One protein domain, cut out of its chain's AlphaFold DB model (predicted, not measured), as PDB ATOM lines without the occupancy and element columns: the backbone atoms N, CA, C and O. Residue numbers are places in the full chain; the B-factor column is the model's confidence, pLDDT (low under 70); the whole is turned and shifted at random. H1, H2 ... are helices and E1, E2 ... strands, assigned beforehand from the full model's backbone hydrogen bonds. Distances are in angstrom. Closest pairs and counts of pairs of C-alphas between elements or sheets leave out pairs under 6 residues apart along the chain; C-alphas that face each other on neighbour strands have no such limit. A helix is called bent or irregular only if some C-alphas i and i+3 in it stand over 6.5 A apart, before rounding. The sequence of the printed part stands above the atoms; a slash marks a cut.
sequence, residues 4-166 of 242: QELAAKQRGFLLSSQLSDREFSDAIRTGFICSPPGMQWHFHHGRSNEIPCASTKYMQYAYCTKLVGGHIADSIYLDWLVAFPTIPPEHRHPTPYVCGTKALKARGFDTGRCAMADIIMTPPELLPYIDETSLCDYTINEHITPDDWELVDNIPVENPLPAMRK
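AT A GLANCE: This is residues 4 to 166 of the 242 residues of an uncharacterized protein of Corynebacterium matruchotii ATCC 33806 (UniProt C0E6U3). One helix, H3, stands in the middle of a loop-rich model: on one side of it are the small pair E1 and E2, with H1 next to E1, and on the other are the pair E3 and E4, the hairpin E5 and E6, and H4. H2 lies at one far end and H6 at the other, and residues 45 to 50 stick out. The printed part has 163 residues, with six named helices and six named strands in the order H1 E1 H2 E2 H3 H4 E3 H5 E4 E5 E6 H6; E3 and E4 are parallel, E1 and E2 antiparallel, as are E5 and E6. The class is mixed, helices and strands, with under half of the residues in named elements. The whole is compact, with a radius of gyration of the C-alphas of 15.7 A and spans of 47 by 40 by 26 A.

HOW THE PARTS SIT: Begin at E3, residues 118 to 122, and E4, residues 136 to 140, where N 120 and O 137 are 2.8 A apart, within hydrogen-bond range. With H5, residues 124 to 129, they form a strand-helix-strand unit, two parallel neighbour strands with a helix between them along the chain, its crossover right-handed. H5 is irregular, C-alphas 125 and 128 being 7.3 A apart. Residues 97 to 98 pair antiparallel with residues 120 to 121 of E3. Next find H3, residues 72 to 82: the closest C-alphas of H3 and E3, Trp 80 and Ile 120, are 7.2 A apart. H3 touches H4, residues 100 to 106, at Ala 73 and Ala 106, their closest C-alphas, 5.7 A apart, at a steep tilt of 56 degrees, opposite ways. H4 touches H6, residues 160 to 166, at Gly 100 and Ala 163, their closest C-alphas, 4.1 A apart; they run opposite ways at a tilt of 38 degrees, only just steep. In the hairpin of E5, residues 149 to 152, and E6, residues 155 to 158, N 155 and O 152 are 2.8 A apart; Tyr 77 of H3 and Ile 155 of E6, their closest C-alphas, are 5.7 A apart. Now look at E1, residues 13 to 15, and E2, residues 62 to 64, antiparallel neighbours with N 63 and O 14 2.8 A apart, within hydrogen-bond range; the closest C-alphas of E1 and H3, Phe 13 and Leu 78, are 7.3 A apart. Ala 7 of H1, residues 4 to 9, and Phe 13 are the closest C-alphas of H1 and E1, 5.2 A apart. H2, residues 21 to 29, is apart from H1 and H3. Every O i to N i+4 pair is within hydrogen-bond range in H1, H2, H3, H4 and H6; H5 has 0 of 2, but 2 of 3 O i to N i+3 pairs.

IN THESE COORDINATES: Find C-alpha 4, where H1 begins, at (-5.556, -25.846, 3.664). H3 starts at C-alpha 72, (-16.420, -28.141, 22.159), and runs 15.7 A; E4 measures 12.5 A, E3 12.1 A and H2 12.0 A. H6 ends at C-alpha 166, (-32.267, -40.554, 23.719).

THE WHOLE: The C-alphas of Arg 29 and Arg 165, the two farthest apart, are 47.4 A apart. The printed part has no cut. The links H2 to E2, H3 to H4 and H4 to E3 are long, and residues 45 to 50 of the first stand free. Look for pLDDT under 70 at residues 35 to 59, 114 to 117 and 133 to 134; the mean of the printed part is 82.3.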
ATOM      1  N   GLN A   4      -5.102 -26.977   2.850       94.56
ATOM      2  CA  GLN A   4      -5.556 -25.846   3.664       94.56
ATOM      3  C   GLN A   4      -7.067 -25.614   3.530       94.56
ATOM      4  O   GLN A   4      -7.751 -25.381   4.524       94.56
ATOM      5  N   GLU A   5      -7.597 -25.719   2.307       94.50
ATOM      6  CA  GLU A   5      -9.034 -25.608   2.035       94.50
ATOM      7  C   GLU A   5      -9.798 -26.787   2.652       94.50
ATOM      8  O   GLU A   5     -10.867 -26.601   3.235       94.50
ATOM      9  N   LEU A   6      -9.228 -27.991   2.565       94.19
ATOM     10  CA  LEU A   6      -9.784 -29.183   3.194       94.19
ATOM     11  C   LEU A   6      -9.830 -29.029   4.718       94.19
ATOM     12  O   LEU A   6     -10.888 -29.211   5.313       94.19
ATOM     13  N   ALA A   7      -8.727 -28.606   5.341       93.81
ATOM     14  CA  ALA A   7      -8.687 -28.349   6.776       93.81
ATOM     15  C   ALA A   7      -9.744 -27.318   7.195       93.81
ATOM     16  O   ALA A   7     -10.433 -27.525   8.188       93.81
ATOM     17  N   ALA A   8      -9.938 -26.239   6.430       93.00
ATOM     18  CA  ALA A   8     -10.961 -25.236   6.731       93.00
ATOM     19  C   ALA A   8     -12.392 -25.813   6.704       93.00
ATOM     20  O   ALA A   8     -13.204 -25.469   7.561       93.00
ATOM     21  N   LYS A   9     -12.695 -26.721   5.767       92.50
ATOM     22  CA  LYS A   9     -13.989 -27.435   5.717       92.50
ATOM     23  C   LYS A   9     -14.158 -28.418   6.871       92.50
ATOM     24  O   LYS A   9     -15.277 -28.666   7.303       92.50
ATOM     25  N   GLN A  10     -13.048 -28.937   7.380       93.62
ATOM     26  CA  GLN A  10     -13.003 -29.953   8.423       93.62
ATOM     27  C   GLN A  10     -12.609 -29.385   9.790       93.62
ATOM     28  O   GLN A  10     -11.899 -30.033  10.554       93.62
ATOM     29  N   ARG A  11     -13.022 -28.147  10.092       91.56
ATOM     30  CA  ARG A  11     -12.794 -27.481  11.392       91.56
ATOM     31  C   ARG A  11     -11.331 -27.471  11.868       91.56
ATOM     32  O   ARG A  11     -11.031 -27.510  13.056       91.56
ATOM     33  N   GLY A  12     -10.408 -27.412  10.919       91.25
ATOM     34  CA  GLY A  12      -8.973 -27.425  11.155       91.25
ATOM     35  C   GLY A  12      -8.352 -28.812  11.300       91.25
ATOM     36  O   GLY A  12      -7.162 -28.886  11.610       91.25
ATOM     37  N   PHE A  13      -9.089 -29.888  11.035       92.06
ATOM     38  CA  PHE A  13      -8.572 -31.254  11.030       92.06
ATOM     39  C   PHE A  13      -8.325 -31.779   9.615       92.06
ATOM     40  O   PHE A  13      -8.998 -31.412   8.655       92.06
ATOM     41  N   LEU A  14      -7.365 -32.687   9.482       92.62
ATOM     42  CA  LEU A  14      -7.083 -33.406   8.239       92.62
ATOM     43  C   LEU A  14      -7.009 -34.896   8.533       92.62
ATOM     44  O   LEU A  14      -6.225 -35.278   9.395       92.62
ATOM     45  N   LEU A  15      -7.761 -35.742   7.824       91.62
ATOM     46  CA  LEU A  15      -7.552 -37.185   7.939       91.62
ATOM     47  C   LEU A  15      -6.234 -37.582   7.271       91.62
ATOM     48  O   LEU A  15      -5.868 -37.065   6.213       91.62
ATOM     49  N   SER A  16      -5.548 -38.557   7.856       87.94
ATOM     50  CA  SER A  16      -4.347 -39.159   7.276       87.94
ATOM     51  C   SER A  16      -4.610 -39.784   5.914       87.94
ATOM     52  O   SER A  16      -3.779 -39.653   5.019       87.94
ATOM     53  N   SER A  17      -5.801 -40.352   5.717       88.69
ATOM     54  CA  SER A  17      -6.267 -40.922   4.450       88.69
ATOM     55  C   SER A  17      -6.479 -39.895   3.328       88.69
ATOM     56  O   SER A  17      -6.563 -40.285   2.165       88.69
ATOM     57  N   GLN A  18      -6.545 -38.597   3.644       92.19
ATOM     58  CA  GLN A  18      -6.815 -37.528   2.674       92.19
ATOM     59  C   GLN A  18      -5.556 -36.812   2.163       92.19
ATOM     60  O   GLN A  18      -5.666 -35.970   1.273       92.19
ATOM     61  N   LEU A  19      -4.374 -37.104   2.715       90.44
ATOM     62  CA  LEU A  19      -3.126 -36.440   2.333       90.44
ATOM     63  C   LEU A  19      -2.215 -37.376   1.546       90.44
ATOM     64  O   LEU A  19      -1.941 -38.497   1.969       90.44
ATOM     65  N   SER A  20      -1.656 -36.884   0.441       90.38
ATOM     66  CA  SER A  20      -0.488 -37.524  -0.168       90.38
ATOM     67  C   SER A  20       0.774 -37.292   0.671       90.38
ATOM     68  O   SER A  20       0.889 -36.286   1.375       90.38
ATOM     69  N   ASP A  21       1.787 -38.153   0.524       87.75
ATOM     70  CA  ASP A  21       3.090 -37.994   1.200       87.75
ATOM     71  C   ASP A  21       3.712 -36.607   0.979       87.75
ATOM     72  O   ASP A  21       4.367 -36.044   1.863       87.75
ATOM     73  N   ARG A  22       3.499 -36.035  -0.215       91.31
ATOM     74  CA  ARG A  22       3.988 -34.703  -0.576       91.31
ATOM     75  C   ARG A  22       3.251 -33.609   0.189       91.31
ATOM     76  O   ARG A  22       3.910 -32.705   0.693       91.31
ATOM     77  N   GLU A  23       1.924 -33.675   0.257       92.94
ATOM     78  CA  GLU A  23       1.102 -32.704   0.990       92.94
ATOM     79  C   GLU A  23       1.355 -32.797   2.490       92.94
ATOM     80  O   GLU A  23       1.546 -31.772   3.135       92.94
ATOM     81  N   PHE A  24       1.463 -34.013   3.030       88.69
ATOM     82  CA  PHE A  24       1.835 -34.228   4.423       88.69
ATOM     83  C   PHE A  24       3.213 -33.628   4.737       88.69
ATOM     84  O   PHE A  24       3.351 -32.826   5.662       88.69
ATOM     85  N   SER A  25       4.230 -33.945   3.928       86.44
ATOM     86  CA  SER A  25       5.584 -33.401   4.108       86.44
ATOM     87  C   SER A  25       5.611 -31.874   4.012       86.44
ATOM     88  O   SER A  25       6.312 -31.214   4.782       86.44
ATOM     89  N   ASP A  26       4.849 -31.295   3.083       91.19
ATOM     90  CA  ASP A  26       4.740 -29.845   2.929       91.19
ATOM     91  C   ASP A  26       4.033 -29.183   4.122       91.19
ATOM     92  O   ASP A  26       4.537 -28.200   4.673       91.19
ATOM     93  N   ALA A  27       2.918 -29.754   4.578       88.88
ATOM     94  CA  ALA A  27       2.153 -29.264   5.719       88.88
ATOM     95  C   ALA A  27       2.951 -29.336   7.034       88.88
ATOM     96  O   ALA A  27       2.844 -28.435   7.866       88.88
ATOM     97  N   ILE A  28       3.808 -30.348   7.210       86.31
ATOM     98  CA  ILE A  28       4.750 -30.427   8.339       86.31
ATOM     99  C   ILE A  28       5.869 -29.392   8.194       86.31
ATOM    100  O   ILE A  28       6.153 -28.650   9.133       86.31
ATOM    101  N   ARG A  29       6.490 -29.284   7.012       87.88
ATOM    102  CA  ARG A  29       7.595 -28.341   6.746       87.88
ATOM    103  C   ARG A  29       7.187 -26.883   6.965       87.88
ATOM    104  O   ARG A  29       7.995 -26.078   7.423       87.88
ATOM    105  N   THR A  30       5.955 -26.532   6.618       89.88
ATOM    106  CA  THR A  30       5.381 -25.191   6.832       89.88
ATOM    107  C   THR A  30       4.851 -24.991   8.259       89.88
ATOM    108  O   THR A  30       4.450 -23.883   8.636       89.88
ATOM    109  N   GLY A  31       4.847 -26.054   9.068       86.50
ATOM    110  CA  GLY A  31       4.238 -26.091  10.392       86.50
ATOM    111  C   GLY A  31       2.738 -25.817  10.349       86.50
ATOM    112  O   GLY A  31       2.217 -25.209  11.278       86.50
ATOM    113  N   PHE A  32       2.058 -26.119   9.241       90.62
ATOM    114  CA  PHE A  32       0.604 -26.009   9.143       90.62
ATOM    115  C   PHE A  32      -0.084 -27.090   9.974       90.62
ATOM    116  O   PHE A  32      -1.024 -26.779  10.703       90.62
ATOM    117  N   ILE A  33       0.425 -28.325   9.912       88.31
ATOM    118  CA  ILE A  33       0.083 -29.381  10.868       88.31
ATOM    119  C   ILE A  33       0.860 -29.114  12.158       88.31
ATOM    120  O   ILE A  33       2.092 -29.091  12.166       88.31
ATOM    121  N   CYS A  34       0.119 -28.902  13.240       75.38
ATOM    122  CA  CYS A  34       0.655 -28.643  14.574       75.38
ATOM    123  C   CYS A  34       1.044 -29.945  15.292       75.38
ATOM    124  O   CYS A  34       1.892 -29.928  16.183       75.38
ATOM    125  N   SER A  35       0.431 -31.066  14.907       64.12
ATOM    126  CA  SER A  35       0.566 -32.359  15.583       64.12
ATOM    127  C   SER A  35       0.664 -33.476  14.546       64.12
ATOM    128  O   SER A  35      -0.360 -33.894  14.002       64.12
ATOM    129  N   PRO A  36       1.869 -33.971  14.225       53.81
ATOM    130  CA  PRO A  36       1.974 -35.227  13.507       53.81
ATOM    131  C   PRO A  36       1.495 -36.403  14.393       53.81
ATOM    132  O   PRO A  36       1.500 -36.292  15.624       53.81
ATOM    133  N   PRO A  37       1.118 -37.546  13.796       46.16
ATOM    134  CA  PRO A  37       0.661 -38.740  14.485       46.16
ATOM    135  C   PRO A  37       1.718 -39.195  15.474       46.16
ATOM    136  O   PRO A  37       2.884 -39.352  15.112       46.16
ATOM    137  N   GLY A  38       1.321 -39.382  16.732       42.38
ATOM    138  CA  GLY A  38       2.226 -39.806  17.800       42.38
ATOM    139  C   GLY A  38       2.931 -38.681  18.573       42.38
ATOM    140  O   GLY A  38       3.726 -38.996  19.456       42.38
ATOM    141  N   MET A  39       2.641 -37.396  18.322       40.97
ATOM    142  CA  MET A  39       3.098 -36.285  19.180       40.97
ATOM    143  C   MET A  39       1.996 -35.800  20.134       40.97
ATOM    144  O   MET A  39       1.113 -35.049  19.732       40.97
ATOM    145  N   GLN A  40       2.085 -36.194  21.410       41.72
ATOM    146  CA  GLN A  40       1.178 -35.778  22.492       41.72
ATOM    147  C   GLN A  40       1.028 -34.246  22.589       41.72
ATOM    148  O   GLN A  40       2.025 -33.524  22.631       41.72
ATOM    149  N   TRP A  41      -0.215 -33.762  22.699       45.69
ATOM    150  CA  TRP A  41      -0.531 -32.392  23.114       45.69
ATOM    151  C   TRP A  41      -1.041 -32.377  24.554       45.69
ATOM    152  O   TRP A  41      -1.924 -33.150  24.917       45.69
ATOM    153  N   HIS A  42      -0.511 -31.445  25.349       31.59
ATOM    154  CA  HIS A  42      -1.042 -31.054  26.652       31.59
ATOM    155  C   HIS A  42      -1.737 -29.691  26.513       31.59
ATOM    156  O   HIS A  42      -1.062 -28.669  26.411       31.59
ATOM    157  N   PHE A  43      -3.068 -29.647  26.549       37.66
ATOM    158  CA  PHE A  43      -3.823 -28.400  26.730       37.66
ATOM    159  C   PHE A  43      -4.128 -28.183  28.215       37.66
ATOM    160  O   PHE A  43      -5.107 -28.703  28.723       37.66
ATOM    161  N   HIS A  44      -3.308 -27.430  28.950       28.25
ATOM    162  CA  HIS A  44      -3.662 -27.060  30.326       28.25
ATOM    163  C   HIS A  44      -4.741 -25.968  30.336       28.25
ATOM    164  O   HIS A  44      -4.431 -24.799  30.109       28.25
ATOM    165  N   HIS A  45      -5.964 -26.317  30.734       31.39
ATOM    166  CA  HIS A  45      -6.840 -25.388  31.447       31.39
ATOM    167  C   HIS A  45      -7.269 -26.027  32.769       31.39
ATOM    168  O   HIS A  45      -7.667 -27.182  32.824       31.39
ATOM    169  N   GLY A  46      -7.014 -25.300  33.857       33.81
ATOM    170  CA  GLY A  46      -6.956 -25.851  35.202       33.81
ATOM    171  C   GLY A  46      -8.297 -26.294  35.788       33.81
ATOM    172  O   GLY A  46      -9.331 -25.689  35.531       33.81
ATOM    173  N   ARG A  47      -8.162 -27.266  36.703       35.16
ATOM    174  CA  ARG A  47      -9.128 -27.797  37.683       35.16
ATOM    175  C   ARG A  47     -10.144 -28.840  37.200       35.16
ATOM    176  O   ARG A  47     -11.242 -28.925  37.716       35.16
ATOM    177  N   SER A  48      -9.681 -29.748  36.360       36.03
ATOM    178  CA  SER A  48      -9.709 -31.196  36.602       36.03
ATOM    179  C   SER A  48      -8.497 -31.757  35.846       36.03
ATOM    180  O   SER A  48      -8.075 -31.182  34.844       36.03
ATOM    181  N   ASN A  49      -7.831 -32.797  36.348       35.00
ATOM    182  CA  ASN A  49      -6.589 -33.305  35.736       35.00
ATOM    183  C   ASN A  49      -6.829 -34.129  34.454       35.00
ATOM    184  O   ASN A  49      -5.941 -34.855  34.016       35.00
ATOM    185  N   GLU A  50      -7.998 -33.993  33.833       33.22
ATOM    186  CA  GLU A  50      -8.345 -34.624  32.567       33.22
ATOM    187  C   GLU A  50      -8.584 -33.536  31.527       33.22
ATOM    188  O   GLU A  50      -9.690 -33.094  31.238       33.22
ATOM    189  N   ILE A  51      -7.469 -33.083  30.962       35.38
ATOM    190  CA  ILE A  51      -7.456 -32.454  29.647       35.38
ATOM    191  C   ILE A  51      -8.076 -33.483  28.692       35.38
ATOM    192  O   ILE A  51      -7.626 -34.633  28.746       35.38
ATOM    193  N   PRO A  52      -9.020 -33.130  27.793       39.41
ATOM    194  CA  PRO A  52      -9.350 -33.987  26.667       39.41
ATOM    195  C   PRO A  52      -8.084 -34.090  25.826       39.41
ATOM    196  O   PRO A  52      -7.783 -33.268  24.960       39.41
ATOM    197  N   CYS A  53      -7.256 -35.070  26.165       41.50
ATOM    198  CA  CYS A  53      -6.209 -35.535  25.304       41.50
ATOM    199  C   CYS A  53      -6.954 -35.881  24.020       41.50
ATOM    200  O   CYS A  53      -7.784 -36.793  24.030       41.50
ATOM    201  N   ALA A  54      -6.661 -35.198  22.911       43.41
ATOM    202  CA  ALA A  54      -6.725 -35.894  21.641       43.41
ATOM    203  C   ALA A  54      -5.798 -37.089  21.857       43.41
ATOM    204  O   ALA A  54      -4.573 -36.937  21.889       43.41
ATOM    205  N   SER A  55      -6.392 -38.215  22.249       49.84
ATOM    206  CA  SER A  55      -5.660 -39.383  22.687       49.84
ATOM    207  C   SER A  55      -4.646 -39.687  21.589       49.84
ATOM    208  O   SER A  55      -4.905 -39.453  20.405       49.84
ATOM    209  N   THR A  56      -3.466 -40.186  21.946       51.62
ATOM    210  CA  THR A  56      -2.467 -40.660  20.967       51.62
ATOM    211  C   THR A  56      -3.084 -41.555  19.880       51.62
ATOM    212  O   THR A  56      -2.551 -41.646  18.781       51.62
ATOM    213  N   LYS A  57      -4.240 -42.148  20.189       56.50
ATOM    214  CA  LYS A  57      -5.157 -42.877  19.323       56.50
ATOM    215  C   LYS A  57      -5.804 -42.035  18.214       56.50
ATOM    216  O   LYS A  57      -5.685 -42.418  17.064       56.50
ATOM    217  N   TYR A  58      -6.405 -40.872  18.482       62.03
ATOM    218  CA  TYR A  58      -6.970 -40.022  17.412       62.03
ATOM    219  C   TYR A  58      -5.902 -39.477  16.468       62.03
ATOM    220  O   TYR A  58      -6.125 -39.355  15.263       62.03
ATOM    221  N   MET A  59      -4.710 -39.212  17.007       60.94
ATOM    222  CA  MET A  59      -3.584 -38.719  16.221       60.94
ATOM    223  C   MET A  59      -3.124 -39.711  15.148       60.94
ATOM    224  O   MET A  59      -2.474 -39.290  14.200       60.94
ATOM    225  N   GLN A  60      -3.461 -41.004  15.253       71.31
ATOM    226  CA  GLN A  60      -3.159 -41.984  14.201       71.31
ATOM    227  C   GLN A  60      -4.020 -41.786  12.940       71.31
ATOM    228  O   GLN A  60      -3.632 -42.210  11.851       71.31
ATOM    229  N   TYR A  61      -5.162 -41.106  13.074       83.75
ATOM    230  CA  TYR A  61      -6.144 -40.935  12.006       83.75
ATOM    231  C   TYR A  61      -6.307 -39.497  11.535       83.75
ATOM    232  O   TYR A  61      -6.572 -39.294  10.354       83.75
ATOM    233  N   ALA A  62      -6.149 -38.509  12.415       87.31
ATOM    234  CA  ALA A  62      -6.356 -37.107  12.075       87.31
ATOM    235  C   ALA A  62      -5.236 -36.203  12.605       87.31
ATOM    236  O   ALA A  62      -4.732 -36.379  13.715       87.31
ATOM    237  N   TYR A  63      -4.881 -35.193  11.814       86.56
ATOM    238  CA  TYR A  63      -3.921 -34.154  12.162       86.56
ATOM    239  C   TYR A  63      -4.640 -32.867  12.558       86.56
ATOM    240  O   TYR A  63      -5.508 -32.384  11.827       86.56
ATOM    241  N   CYS A  64      -4.209 -32.255  13.659       87.06
ATOM    242  CA  CYS A  64      -4.604 -30.896  14.011       87.06
ATOM    243  C   CYS A  64      -3.775 -29.889  13.212       87.06
ATOM    244  O   CYS A  64      -2.543 -29.979  13.157       87.06
ATOM    245  N   THR A  65      -4.438 -28.894  12.636       89.69
ATOM    246  CA  THR A  65      -3.778 -27.786  11.939       89.69
ATOM    247  C   THR A  65      -3.824 -26.505  12.765       89.69
ATOM    248  O   THR A  65      -4.471 -26.428  13.809       89.69
ATOM    249  N   LYS A  66      -3.180 -25.450  12.262       89.69
ATOM    250  CA  LYS A  66      -3.275 -24.090  12.816       89.69
ATOM    251  C   LYS A  66      -4.693 -23.504  12.833       89.69
ATOM    252  O   LYS A  66      -4.878 -22.438  13.410       89.69
ATOM    253  N   LEU A  67      -5.656 -24.146  12.172       90.44
ATOM    254  CA  LEU A  67      -7.032 -23.659  12.056       90.44
ATOM    255  C   LEU A  67      -7.975 -24.202  13.142       90.44
ATOM    256  O   LEU A  67      -9.114 -23.751  13.200       90.44
ATOM    257  N   VAL A  68      -7.541 -25.155  13.977       86.00
ATOM    258  CA  VAL A  68      -8.382 -25.696  15.062       86.00
ATOM    259  C   VAL A  68      -8.633 -24.606  16.110       86.00
ATOM    260  O   VAL A  68      -7.688 -23.972  16.579       86.00
ATOM    261  N   GLY A  69      -9.901 -24.393  16.479       77.88
ATOM    262  CA  GLY A  69     -10.317 -23.321  17.390       77.88
ATOM    263  C   GLY A  69     -10.210 -23.669  18.879       77.88
ATOM    264  O   GLY A  69     -10.053 -22.774  19.706       77.88
ATOM    265  N   GLY A  70     -10.258 -24.956  19.230       74.81
ATOM    266  CA  GLY A  70     -10.276 -25.429  20.619       74.81
ATOM    267  C   GLY A  70     -11.661 -25.350  21.270       74.81
ATOM    268  O   GLY A  70     -11.763 -25.288  22.494       74.81
ATOM    269  N   HIS A  71     -12.729 -25.327  20.471       80.38
ATOM    270  CA  HIS A  71     -14.109 -25.304  20.958       80.38
ATOM    271  C   HIS A  71     -14.661 -26.719  21.169       80.38
ATOM    272  O   HIS A  71     -14.183 -27.678  20.569       80.38
ATOM    273  N   ILE A  72     -15.734 -26.851  21.959       81.50
ATOM    274  CA  ILE A  72     -16.420 -28.141  22.159       81.50
ATOM    275  C   ILE A  72     -16.858 -28.781  20.830       81.50
ATOM    276  O   ILE A  72     -16.701 -29.984  20.640       81.50
ATOM    277  N   ALA A  73     -17.310 -27.959  19.878       85.81
ATOM    278  CA  ALA A  73     -17.657 -28.382  18.526       85.81
ATOM    279  C   ALA A  73     -16.472 -29.031  17.787       85.81
ATOM    280  O   ALA A  73     -16.670 -29.960  17.013       85.81
ATOM    281  N   ASP A  74     -15.234 -28.598  18.046       87.38
ATOM    282  CA  ASP A  74     -14.049 -29.180  17.407       87.38
ATOM    283  C   ASP A  74     -13.785 -30.597  17.927       87.38
ATOM    284  O   ASP A  74     -13.433 -31.473  17.142       87.38
ATOM    285  N   SER A  75     -14.019 -30.844  19.221       85.06
ATOM    286  CA  SER A  75     -13.943 -32.197  19.788       85.06
ATOM    287  C   SER A  75     -15.011 -33.102  19.181       85.06
ATOM    288  O   SER A  75     -14.686 -34.175  18.691       85.06
ATOM    289  N   ILE A  76     -16.267 -32.646  19.148       88.25
ATOM    290  CA  ILE A  76     -17.387 -33.431  18.602       88.25
ATOM    291  C   ILE A  76     -17.157 -33.739  17.117       88.25
ATOM    292  O   ILE A  76     -17.384 -34.862  16.667       88.25
ATOM    293  N   TYR A  77     -16.671 -32.758  16.353       91.81
ATOM    294  CA  TYR A  77     -16.320 -32.963  14.955       91.81
ATOM    295  C   TYR A  77     -15.186 -33.971  14.790       91.81
ATOM    296  O   TYR A  77     -15.252 -34.802  13.891       91.81
ATOM    297  N   LEU A  78     -14.153 -33.911  15.638       88.94
ATOM    298  CA  LEU A  78     -13.046 -34.861  15.593       88.94
ATOM    299  C   LEU A  78     -13.530 -36.291  15.842       88.94
ATOM    300  O   LEU A  78     -13.146 -37.176  15.082       88.94
ATOM    301  N   ASP A  79     -14.400 -36.506  16.829       88.00
ATOM    302  CA  ASP A  79     -14.983 -37.823  17.116       88.00
ATOM    303  C   ASP A  79     -15.788 -38.351  15.918       88.00
ATOM    304  O   ASP A  79     -15.590 -39.481  15.472       88.00
ATOM    305  N   TRP A  80     -16.609 -37.502  15.297       92.69
ATOM    306  CA  TRP A  80     -17.309 -37.860  14.060       92.69
ATOM    307  C   TRP A  80     -16.349 -38.133  12.888       92.69
ATOM    308  O   TRP A  80     -16.555 -39.041  12.079       92.69
ATOM    309  N   LEU A  81     -15.277 -37.349  12.764       92.62
ATOM    310  CA  LEU A  81     -14.301 -37.469  11.686       92.62
ATOM    311  C   LEU A  81     -13.529 -38.790  11.785       92.62
ATOM    312  O   LEU A  81     -13.352 -39.469  10.777       92.62
ATOM    313  N   VAL A  82     -13.099 -39.180  12.980       90.00
ATOM    314  CA  VAL A  82     -12.306 -40.398  13.207       90.00
ATOM    315  C   VAL A  82     -13.145 -41.663  13.377       90.00
ATOM    316  O   VAL A  82     -12.565 -42.740  13.349       90.00
ATOM    317  N   ALA A  83     -14.476 -41.559  13.480       90.69
ATOM    318  CA  ALA A  83     -15.374 -42.718  13.477       90.69
ATOM    319  C   ALA A  83     -15.229 -43.579  12.202       90.69
ATOM    320  O   ALA A  83     -15.353 -44.801  12.243       90.69
ATOM    321  N   PHE A  84     -14.901 -42.940  11.071       93.06
ATOM    322  CA  PHE A  84     -14.633 -43.596   9.784       93.06
ATOM    323  C   PHE A  84     -13.327 -43.061   9.180       93.06
ATOM    324  O   PHE A  84     -13.345 -42.310   8.198       93.06
ATOM    325  N   PRO A  85     -12.165 -43.391   9.765       90.50
ATOM    326  CA  PRO A  85     -10.924 -42.657   9.516       90.50
ATOM    327  C   PRO A  85     -10.340 -42.905   8.115       90.50
ATOM    328  O   PRO A  85      -9.520 -42.132   7.611       90.50
ATOM    329  N   THR A  86     -10.764 -43.985   7.463       91.44
ATOM    330  CA  THR A  86     -10.334 -44.376   6.117       91.44
ATOM    331  C   THR A  86     -11.235 -43.822   5.014       91.44
ATOM    332  O   THR A  86     -10.867 -43.917   3.844       91.44
ATOM    333  N   ILE A  87     -12.380 -43.219   5.365       93.50
ATOM    334  CA  ILE A  87     -13.343 -42.658   4.412       93.50
ATOM    335  C   ILE A  87     -13.497 -41.146   4.636       93.50
ATOM    336  O   ILE A  87     -13.984 -40.724   5.693       93.50
ATOM    337  N   PRO A  88     -13.157 -40.321   3.628       93.44
ATOM    338  CA  PRO A  88     -13.404 -38.882   3.646       93.44
ATOM    339  C   PRO A  88     -14.882 -38.530   3.898       93.44
ATOM    340  O   PRO A  88     -15.754 -39.227   3.375       93.44
ATOM    341  N   PRO A  89     -15.190 -37.449   4.642       95.12
ATOM    342  CA  PRO A  89     -16.554 -36.961   4.883       95.12
ATOM    343  C   PRO A  89     -17.484 -36.965   3.660       95.12
ATOM    344  O   PRO A  89     -18.613 -37.442   3.738       95.12
ATOM    345  N   GLU A  90     -16.997 -36.495   2.515       92.88
ATOM    346  CA  GLU A  90     -17.721 -36.382   1.243       92.88
ATOM    347  C   GLU A  90     -18.058 -37.720   0.569       92.88
ATOM    348  O   GLU A  90     -18.715 -37.739  -0.470       92.88
ATOM    349  N   HIS A  91     -17.582 -38.836   1.118       94.69
ATOM    350  CA  HIS A  91     -17.860 -40.189   0.634       94.69
ATOM    351  C   HIS A  91     -18.696 -41.009   1.620       94.69
ATOM    352  O   HIS A  91     -18.980 -42.178   1.366       94.69
ATOM    353  N   ARG A  92     -19.118 -40.404   2.735       94.69
ATOM    354  CA  ARG A  92     -19.953 -41.049   3.751       94.69
ATOM    355  C   ARG A  92     -21.422 -40.897   3.368       94.69
ATOM    356  O   ARG A  92     -22.052 -39.881   3.676       94.69
ATOM    357  N   HIS A  93     -21.939 -41.895   2.657       93.38
ATOM    358  CA  HIS A  93     -23.320 -41.930   2.182       93.38
ATOM    359  C   HIS A  93     -23.986 -43.285   2.480       93.38
ATOM    360  O   HIS A  93     -23.434 -44.305   2.066       93.38
ATOM    361  N   PRO A  94     -25.179 -43.305   3.112       95.56
ATOM    362  CA  PRO A  94     -25.839 -42.190   3.812       95.56
ATOM    363  C   PRO A  94     -24.924 -41.481   4.825       95.56
ATOM    364  O   PRO A  94     -23.914 -42.033   5.251       95.56
ATOM    365  N   THR A  95     -25.205 -40.217   5.147       96.69
ATOM    366  CA  THR A  95     -24.325 -39.453   6.043       96.69
ATOM    367  C   THR A  95     -24.521 -39.928   7.483       96.69
ATOM    368  O   THR A  95     -25.629 -39.790   8.000       96.69
ATOM    369  N   PRO A  96     -23.484 -40.481   8.140       96.94
ATOM    370  CA  PRO A  96     -23.554 -40.792   9.556       96.94
ATOM    371  C   PRO A  96     -23.585 -39.486  10.344       96.94
ATOM    372  O   PRO A  96     -22.989 -38.491   9.919       96.94
ATOM    373  N   TYR A  97     -24.228 -39.481  11.502       97.25
ATOM    374  CA  TYR A  97     -24.403 -38.263  12.289       97.25
ATOM    375  C   TYR A  97     -24.275 -38.536  13.784       97.25
ATOM    376  O   TYR A  97     -24.474 -39.655  14.255       97.25
ATOM    377  N   VAL A  98     -23.901 -37.496  14.524       95.38
ATOM    378  CA  VAL A  98     -23.744 -37.534  15.981       95.38
ATOM    379  C   VAL A  98     -25.120 -37.474  16.639       95.38
ATOM    380  O   VAL A  98     -25.933 -36.627  16.269       95.38
ATOM    381  N   CYS A  99     -25.372 -38.321  17.635       93.81
ATOM    382  CA  CYS A  99     -26.662 -38.447  18.321       93.81
ATOM    383  C   CYS A  99     -26.628 -38.004  19.790       93.81
ATOM    384  O   CYS A  99     -25.569 -37.737  20.366       93.81
ATOM    385  N   GLY A 100     -27.819 -37.945  20.395       90.94
ATOM    386  CA  GLY A 100     -27.996 -37.855  21.848       90.94
ATOM    387  C   GLY A 100     -27.286 -36.662  22.493       90.94
ATOM    388  O   GLY A 100     -27.299 -35.546  21.969       90.94
ATOM    389  N   THR A 101     -26.635 -36.897  23.633       89.25
ATOM    390  CA  THR A 101     -25.980 -35.863  24.448       89.25
ATOM    391  C   THR A 101     -24.976 -35.015  23.667       89.25
ATOM    392  O   THR A 101     -24.949 -33.796  23.840       89.25
ATOM    393  N   LYS A 102     -24.177 -35.591  22.758       89.25
ATOM    394  CA  LYS A 102     -23.252 -34.791  21.934       89.25
ATOM    395  C   LYS A 102     -23.966 -33.942  20.890       89.25
ATOM    396  O   LYS A 102     -23.551 -32.804  20.676       89.25
ATOM    397  N   ALA A 103     -25.052 -34.436  20.296       93.44
ATOM    398  CA  ALA A 103     -25.887 -33.618  19.418       93.44
ATOM    399  C   ALA A 103     -26.482 -32.420  20.181       93.44
ATOM    400  O   ALA A 103     -26.468 -31.296  19.682       93.44
ATOM    401  N   LEU A 104     -26.921 -32.628  21.427       93.06
ATOM    402  CA  LEU A 104     -27.418 -31.565  22.307       93.06
ATOM    403  C   LEU A 104     -26.313 -30.562  22.687       93.06
ATOM    404  O   LEU A 104     -26.517 -29.353  22.557       93.06
ATOM    405  N   LYS A 105     -25.116 -31.035  23.060       91.12
ATOM    406  CA  LYS A 105     -23.948 -30.178  23.354       91.12
ATOM    407  C   LYS A 105     -23.517 -29.343  22.148       91.12
ATOM    408  O   LYS A 105     -23.260 -28.152  22.304       91.12
ATOM    409  N   ALA A 106     -23.484 -29.927  20.946       91.75
ATOM    410  CA  ALA A 106     -23.182 -29.197  19.708       91.75
ATOM    411  C   ALA A 106     -24.164 -28.038  19.469       91.75
ATOM    412  O   ALA A 106     -23.804 -27.016  18.894       91.75
ATOM    413  N   ARG A 107     -25.396 -28.173  19.967       93.12
ATOM    414  CA  ARG A 107     -26.472 -27.176  19.886       93.12
ATOM    415  C   ARG A 107     -26.529 -26.229  21.083       93.12
ATOM    416  O   ARG A 107     -27.447 -25.416  21.176       93.12
ATOM    417  N   GLY A 108     -25.576 -26.337  22.006       91.50
ATOM    418  CA  GLY A 108     -25.496 -25.494  23.193       91.50
ATOM    419  C   GLY A 108     -26.571 -25.782  24.239       91.50
ATOM    420  O   GLY A 108     -26.939 -24.872  24.982       91.50
ATOM    421  N   PHE A 109     -27.119 -26.998  24.292       91.69
ATOM    422  CA  PHE A 109     -27.849 -27.455  25.477       91.69
ATOM    423  C   PHE A 109     -26.857 -27.791  26.593       91.69
ATOM    424  O   PHE A 109     -25.811 -28.393  26.342       91.69
ATOM    425  N   ASP A 110     -27.201 -27.413  27.821       89.00
ATOM    426  CA  ASP A 110     -26.536 -27.921  29.016       89.00
ATOM    427  C   ASP A 110     -27.093 -29.316  29.305       89.00
ATOM    428  O   ASP A 110     -28.292 -29.482  29.521       89.00
ATOM    429  N   THR A 111     -26.234 -30.324  29.252       85.88
ATOM    430  CA  THR A 111     -26.616 -31.723  29.467       85.88
ATOM    431  C   THR A 111     -26.259 -32.206  30.869       85.88
ATOM    432  O   THR A 111     -26.286 -33.410  31.108       85.88
ATOM    433  N   GLY A 112     -25.847 -31.298  31.759       78.94
ATOM    434  CA  GLY A 112     -25.468 -31.623  33.124       78.94
ATOM    435  C   GLY A 112     -24.361 -32.670  33.217       78.94
ATOM    436  O   GLY A 112     -23.374 -32.616  32.473       78.94
ATOM    437  N   ARG A 113     -24.527 -33.613  34.149       70.31
ATOM    438  CA  ARG A 113     -23.549 -34.679  34.420       70.31
ATOM    439  C   ARG A 113     -23.777 -35.928  33.577       70.31
ATOM    440  O   ARG A 113     -22.899 -36.783  33.570       70.31
ATOM    441  N   CYS A 114     -24.876 -35.990  32.824       67.00
ATOM    442  CA  CYS A 114     -25.185 -37.111  31.945       67.00
ATOM    443  C   CYS A 114     -24.015 -37.402  30.987       67.00
ATOM    444  O   CYS A 114     -23.704 -36.639  30.059       67.00
ATOM    445  N   ALA A 115     -23.361 -38.533  31.242       58.53
ATOM    446  CA  ALA A 115     -22.214 -39.033  30.502       58.53
ATOM    447  C   ALA A 115     -22.648 -40.138  29.533       58.53
ATOM    448  O   ALA A 115     -22.104 -41.237  29.538       58.53
ATOM    449  N   MET A 116     -23.633 -39.847  28.684       60.59
ATOM    450  CA  MET A 116     -23.958 -40.749  27.580       60.59
ATOM    451  C   MET A 116     -22.760 -40.896  26.642       60.59
ATOM    452  O   MET A 116     -22.097 -39.908  26.304       60.59
ATOM    453  N   ALA A 117     -22.526 -42.134  26.212       60.19
ATOM    454  CA  ALA A 117     -21.498 -42.478  25.249       60.19
ATOM    455  C   ALA A 117     -21.693 -41.760  23.903       60.19
ATOM    456  O   ALA A 117     -22.777 -41.285  23.548       60.19
ATOM    457  N   ASP A 118     -20.608 -41.673  23.145       72.81
ATOM    458  CA  ASP A 118     -20.540 -40.924  21.899       72.81
ATOM    459  C   ASP A 118     -21.231 -41.682  20.765       72.81
ATOM    460  O   ASP A 118     -20.581 -42.366  19.981       72.81
ATOM    461  N   ILE A 119     -22.558 -41.579  20.678       89.00
ATOM    462  CA  ILE A 119     -23.332 -42.342  19.695       89.00
ATOM    463  C   ILE A 119     -23.208 -41.712  18.301       89.00
ATOM    464  O   ILE A 119     -23.618 -40.567  18.078       89.00
ATOM    465  N   ILE A 120     -22.721 -42.498  17.343       94.00
ATOM    466  CA  ILE A 120     -22.752 -42.202  15.910       94.00
ATOM    467  C   ILE A 120     -23.802 -43.092  15.243       94.00
ATOM    468  O   ILE A 120     -23.662 -44.322  15.177       94.00
ATOM    469  N   MET A 121     -24.852 -42.470  14.702       95.94
ATOM    470  CA  MET A 121     -25.801 -43.178  13.852       95.94
ATOM    471  C   MET A 121     -25.109 -43.554  12.551       95.94
ATOM    472  O   MET A 121     -24.606 -42.691  11.826       95.94
ATOM    473  N   THR A 122     -25.068 -44.849  12.272       96.19
ATOM    474  CA  THR A 122     -24.186 -45.419  11.262       96.19
ATOM    475  C   THR A 122     -24.985 -46.220  10.246       96.19
ATOM    476  O   THR A 122     -25.700 -47.151  10.623       96.19
ATOM    477  N   PRO A 123     -24.875 -45.900   8.948       96.25
ATOM    478  CA  PRO A 123     -25.482 -46.722   7.916       96.25
ATOM    479  C   PRO A 123     -24.696 -48.037   7.740       96.25
ATOM    480  O   PRO A 123     -23.472 -48.051   7.934       96.25
ATOM    481  N   PRO A 124     -25.348 -49.143   7.333       96.12
ATOM    482  CA  PRO A 124     -24.688 -50.434   7.133       96.12
ATOM    483  C   PRO A 124     -23.482 -50.388   6.183       96.12
ATOM    484  O   PRO A 124     -22.523 -51.134   6.358       96.12
ATOM    485  N   GLU A 125     -23.493 -49.491   5.196       95.12
ATOM    486  CA  GLU A 125     -22.426 -49.301   4.209       95.12
ATOM    487  C   GLU A 125     -21.093 -48.883   4.840       95.12
ATOM    488  O   GLU A 125     -20.033 -49.144   4.266       95.12
ATOM    489  N   LEU A 126     -21.136 -48.250   6.017       95.44
ATOM    490  CA  LEU A 126     -19.948 -47.774   6.719       95.44
ATOM    491  C   LEU A 126     -19.433 -48.744   7.791       95.44
ATOM    492  O   LEU A 126     -18.326 -48.541   8.288       95.44
ATOM    493  N   LEU A 127     -20.159 -49.833   8.082       93.38
ATOM    494  CA  LEU A 127     -19.746 -50.876   9.034       93.38
ATOM    495  C   LEU A 127     -18.302 -51.372   8.830       93.38
ATOM    496  O   LEU A 127     -17.569 -51.441   9.815       93.38
ATOM    497  N   PRO A 128     -17.831 -51.678   7.599       93.94
ATOM    498  CA  PRO A 128     -16.470 -52.186   7.392       93.94
ATOM    499  C   PRO A 128     -15.358 -51.170   7.683       93.94
ATOM    500  O   PRO A 128     -14.183 -51.528   7.644       93.94
ATOM    501  N   TYR A 129     -15.716 -49.904   7.902       92.06
ATOM    502  CA  TYR A 129     -14.787 -48.784   8.050       92.06
ATOM    503  C   TYR A 129     -14.838 -48.153   9.440       92.06
ATOM    504  O   TYR A 129     -14.144 -47.160   9.666       92.06
ATOM    505  N   ILE A 130     -15.652 -48.714  10.340       89.69
ATOM    506  CA  ILE A 130     -15.689 -48.333  11.747       89.69
ATOM    507  C   ILE A 130     -14.302 -48.531  12.353       89.69
ATOM    508  O   ILE A 130     -13.666 -49.574  12.177       89.69
ATOM    509  N   ASP A 131     -13.846 -47.536  13.104       82.19
ATOM    510  CA  ASP A 131     -12.741 -47.729  14.029       82.19
ATOM    511  C   ASP A 131     -13.260 -48.372  15.321       82.19
ATOM    512  O   ASP A 131     -13.756 -47.685  16.214       82.19
ATOM    513  N   GLU A 132     -13.103 -49.693  15.449       74.00
ATOM    514  CA  GLU A 132     -13.434 -50.440  16.678       74.00
ATOM    515  C   GLU A 132     -12.637 -49.962  17.893       74.00
ATOM    516  O   GLU A 132     -12.954 -50.293  19.035       74.00
ATOM    517  N   THR A 133     -11.565 -49.200  17.663       69.94
ATOM    518  CA  THR A 133     -10.817 -48.605  18.749       69.94
ATOM    519  C   THR A 133     -11.430 -47.270  19.181       69.94
ATOM    520  O   THR A 133     -11.227 -46.889  20.323       69.94
ATOM    521  N   SER A 134     -12.203 -46.555  18.372       69.56
ATOM    522  CA  SER A 134     -12.751 -45.243  18.749       69.56
ATOM    523  C   SER A 134     -13.533 -45.277  20.074       69.56
ATOM    524  O   SER A 134     -14.042 -46.313  20.491       69.56
ATOM    525  N   LEU A 135     -13.624 -44.132  20.758       70.75
ATOM    526  CA  LEU A 135     -14.473 -43.983  21.953       70.75
ATOM    527  C   LEU A 135     -15.961 -43.803  21.592       70.75
ATOM    528  O   LEU A 135     -16.766 -43.473  22.458       70.75
ATOM    529  N   CYS A 136     -16.302 -43.970  20.312       79.75
ATOM    530  CA  CYS A 136     -17.653 -43.830  19.803       79.75
ATOM    531  C   CYS A 136     -18.427 -45.134  19.952       79.75
ATOM    532  O   CYS A 136     -17.932 -46.205  19.604       79.75
ATOM    533  N   ASP A 137     -19.670 -45.006  20.395       86.81
ATOM    534  CA  ASP A 137     -20.663 -46.057  20.272       86.81
ATOM    535  C   ASP A 137     -21.339 -45.943  18.907       86.81
ATOM    536  O   ASP A 137     -21.607 -44.857  18.393       86.81
ATOM    537  N   TYR A 138     -21.643 -47.084  18.300       90.44
ATOM    538  CA  TYR A 138     -22.220 -47.140  16.962       90.44
ATOM    539  C   TYR A 138     -23.615 -47.739  17.033       90.44
ATOM    540  O   TYR A 138     -23.793 -48.873  17.474       90.44
ATOM    541  N   THR A 139     -24.612 -46.997  16.553       92.81
ATOM    542  CA  THR A 139     -25.964 -47.530  16.343       92.81
ATOM    543  C   THR A 139     -26.193 -47.706  14.853       92.81
ATOM    544  O   THR A 139     -26.081 -46.746  14.093       92.81
ATOM    545  N   ILE A 140     -26.497 -48.932  14.429       95.06
ATOM    546  CA  ILE A 140     -26.710 -49.237  13.013       95.06
ATOM    547  C   ILE A 140     -28.147 -48.910  12.622       95.06
ATOM    548  O   ILE A 140     -29.085 -49.372  13.271       95.06
ATOM    549  N   ASN A 141     -28.317 -48.138  11.550       95.06
ATOM    550  CA  ASN A 141     -29.625 -47.743  11.038       95.06
ATOM    551  C   ASN A 141     -29.672 -47.848   9.510       95.06
ATOM    552  O   ASN A 141     -28.979 -47.128   8.794       95.06
ATOM    553  N   GLU A 142     -30.528 -48.740   9.015       95.25
ATOM    554  CA  GLU A 142     -30.721 -49.016   7.584       95.25
ATOM    555  C   GLU A 142     -31.548 -47.938   6.859       95.25
ATOM    556  O   GLU A 142     -31.747 -48.007   5.645       95.25
ATOM    557  N   HIS A 143     -32.081 -46.961   7.592       95.12
ATOM    558  CA  HIS A 143     -33.083 -46.014   7.107       95.12
ATOM    559  C   HIS A 143     -32.698 -44.556   7.368       95.12
ATOM    560  O   HIS A 143     -33.579 -43.715   7.502       95.12
ATOM    561  N   ILE A 144     -31.399 -44.244   7.425       94.88
ATOM    562  CA  ILE A 144     -30.931 -42.858   7.553       94.88
ATOM    563  C   ILE A 144     -31.387 -42.033   6.344       94.88
ATOM    564  O   ILE A 144     -31.096 -42.359   5.190       94.88
ATOM    565  N   THR A 145     -32.045 -40.916   6.626       93.69
ATOM    566  CA  THR A 145     -32.512 -39.916   5.669       93.69
ATOM    567  C   THR A 145     -31.917 -38.537   5.983       93.69
ATOM    568  O   THR A 145     -31.460 -38.287   7.100       93.69
ATOM    569  N   PRO A 146     -31.907 -37.601   5.015       92.19
ATOM    570  CA  PRO A 146     -31.485 -36.223   5.272       92.19
ATOM    571  C   PRO A 146     -32.347 -35.466   6.293       92.19
ATOM    572  O   PRO A 146     -31.901 -34.435   6.779       92.19
ATOM    573  N   ASP A 147     -33.554 -35.949   6.608       95.50
ATOM    574  CA  ASP A 147     -34.455 -35.308   7.572       95.50
ATOM    575  C   ASP A 147     -34.143 -35.707   9.025       95.50
ATOM    576  O   ASP A 147     -34.723 -35.137   9.945       95.50
ATOM    577  N   ASP A 148     -33.232 -36.659   9.261       95.81
ATOM    578  CA  ASP A 148     -32.887 -37.134  10.610       95.81
ATOM    579  C   ASP A 148     -31.870 -36.229  11.333       95.81
ATOM    580  O   ASP A 148     -31.751 -36.254  12.566       95.81
ATOM    581  N   TRP A 149     -31.128 -35.424  10.574       97.31
ATOM    582  CA  TRP A 149     -29.997 -34.636  11.055       97.31
ATOM    583  C   TRP A 149     -29.860 -33.315  10.295       97.31
ATOM    584  O   TRP A 149     -30.377 -33.142   9.195       97.31
ATOM    585  N   GLU A 150     -29.099 -32.382  10.855       96.94
ATOM    586  CA  GLU A 150     -28.698 -31.149  10.170       96.94
ATOM    587  C   GLU A 150     -27.240 -30.796  10.474       96.94
ATOM    588  O   GLU A 150     -26.611 -31.363  11.369       96.94
ATOM    589  N   LEU A 151     -26.677 -29.862   9.704       96.00
ATOM    590  CA  LEU A 151     -25.335 -29.351   9.966       96.00
ATOM    591  C   LEU A 151     -25.382 -28.266  11.040       96.00
ATOM    592  O   LEU A 151     -25.836 -27.151  10.785       96.00
ATOM    593  N   VAL A 152     -24.811 -28.556  12.203       95.12
ATOM    594  CA  VAL A 152     -24.479 -27.550  13.218       95.12
ATOM    595  C   VAL A 152     -22.975 -27.412  13.234       95.12
ATOM    596  O   VAL A 152     -22.267 -28.387  13.457       95.12
ATOM    597  N   ASP A 153     -22.463 -26.213  12.948       90.94
ATOM    598  CA  ASP A 153     -21.018 -25.968  12.939       90.94
ATOM    599  C   ASP A 153     -20.231 -26.906  11.991       90.94
ATOM    600  O   ASP A 153     -19.070 -27.230  12.240       90.94
ATOM    601  N   ASN A 154     -20.847 -27.307  10.870       91.50
ATOM    602  CA  ASN A 154     -20.351 -28.313   9.910       91.50
ATOM    603  C   ASN A 154     -20.245 -29.745  10.466       91.50
ATOM    604  O   ASN A 154     -19.577 -30.589   9.870       91.50
ATOM    605  N   ILE A 155     -20.914 -30.034  11.578       94.25
ATOM    606  CA  ILE A 155     -21.059 -31.373  12.145       94.25
ATOM    607  C   ILE A 155     -22.457 -31.878  11.770       94.25
ATOM    608  O   ILE A 155     -23.428 -31.178  12.066       94.25
ATOM    609  N   PRO A 156     -22.604 -33.058  11.145       96.81
ATOM    610  CA  PRO A 156     -23.916 -33.671  10.993       96.81
ATOM    611  C   PRO A 156     -24.387 -34.155  12.367       96.81
ATOM    612  O   PRO A 156     -23.789 -35.052  12.967       96.81
ATOM    613  N   VAL A 157     -25.434 -33.521  12.884       96.62
ATOM    614  CA  VAL A 157     -25.967 -33.765  14.226       96.62
ATOM    615  C   VAL A 157     -27.449 -34.085  14.165       96.62
ATOM    616  O   VAL A 157     -28.206 -33.472  13.415       96.62
ATOM    617  N   GLU A 158     -27.866 -35.026  15.000       96.56
ATOM    618  CA  GLU A 158     -29.257 -35.420  15.153       96.56
ATOM    619  C   GLU A 158     -30.156 -34.217  15.461       96.56
ATOM    620  O   GLU A 158     -29.759 -33.240  16.121       96.56
ATOM    621  N   ASN A 159     -31.392 -34.292  14.977       96.62
ATOM    622  CA  ASN A 159     -32.390 -33.292  15.302       96.62
ATOM    623  C   ASN A 159     -32.670 -33.230  16.816       96.62
ATOM    624  O   ASN A 159     -32.602 -34.247  17.512       96.62
ATOM    625  N   PRO A 160     -33.022 -32.047  17.350       95.50
ATOM    626  CA  PRO A 160     -33.099 -31.844  18.797       95.50
ATOM    627  C   PRO A 160     -34.087 -32.770  19.516       95.50
ATOM    628  O   PRO A 160     -33.755 -33.278  20.581       95.50
ATOM    629  N   LEU A 161     -35.274 -33.026  18.949       96.56
ATOM    630  CA  LEU A 161     -36.288 -33.868  19.600       96.56
ATOM    631  C   LEU A 161     -35.822 -35.332  19.747       96.56
ATOM    632  O   LEU A 161     -35.798 -35.814  20.881       96.56
ATOM    633  N   PRO A 162     -35.391 -36.051  18.685       95.06
ATOM    634  CA  PRO A 162     -34.822 -37.392  18.851       95.06
ATOM    635  C   PRO A 162     -33.593 -37.442  19.767       95.06
ATOM    636  O   PRO A 162     -33.453 -38.401  20.526       95.06
ATOM    637  N   ALA A 163     -32.733 -36.419  19.733       93.94
ATOM    638  CA  ALA A 163     -31.557 -36.348  20.599       93.94
ATOM    639  C   ALA A 163     -31.943 -36.197  22.079       93.94
ATOM    640  O   ALA A 163     -31.413 -36.910  22.929       93.94
ATOM    641  N   MET A 164     -32.912 -35.325  22.387       93.62
ATOM    642  CA  MET A 164     -33.491 -35.210  23.729       93.62
ATOM    643  C   MET A 164     -34.184 -36.500  24.148       93.62
ATOM    644  O   MET A 164     -34.088 -36.885  25.304       93.62
ATOM    645  N   ARG A 165     -34.866 -37.199  23.240       93.62
ATOM    646  CA  ARG A 165     -35.509 -38.469  23.586       93.62
ATOM    647  C   ARG A 165     -34.493 -39.523  24.033       93.62
ATOM    648  O   ARG A 165     -34.695 -40.121  25.080       93.62
ATOM    649  N   LYS A 166     -33.376 -39.670  23.309       90.31
ATOM    650  CA  LYS A 166     -32.267 -40.554  23.719       90.31
ATOM    651  C   LYS A 166     -31.641 -40.134  25.044       90.31
ATOM    652  O   LYS A 166     -31.338 -40.982  25.866       90.31
TER     653      LYS A 166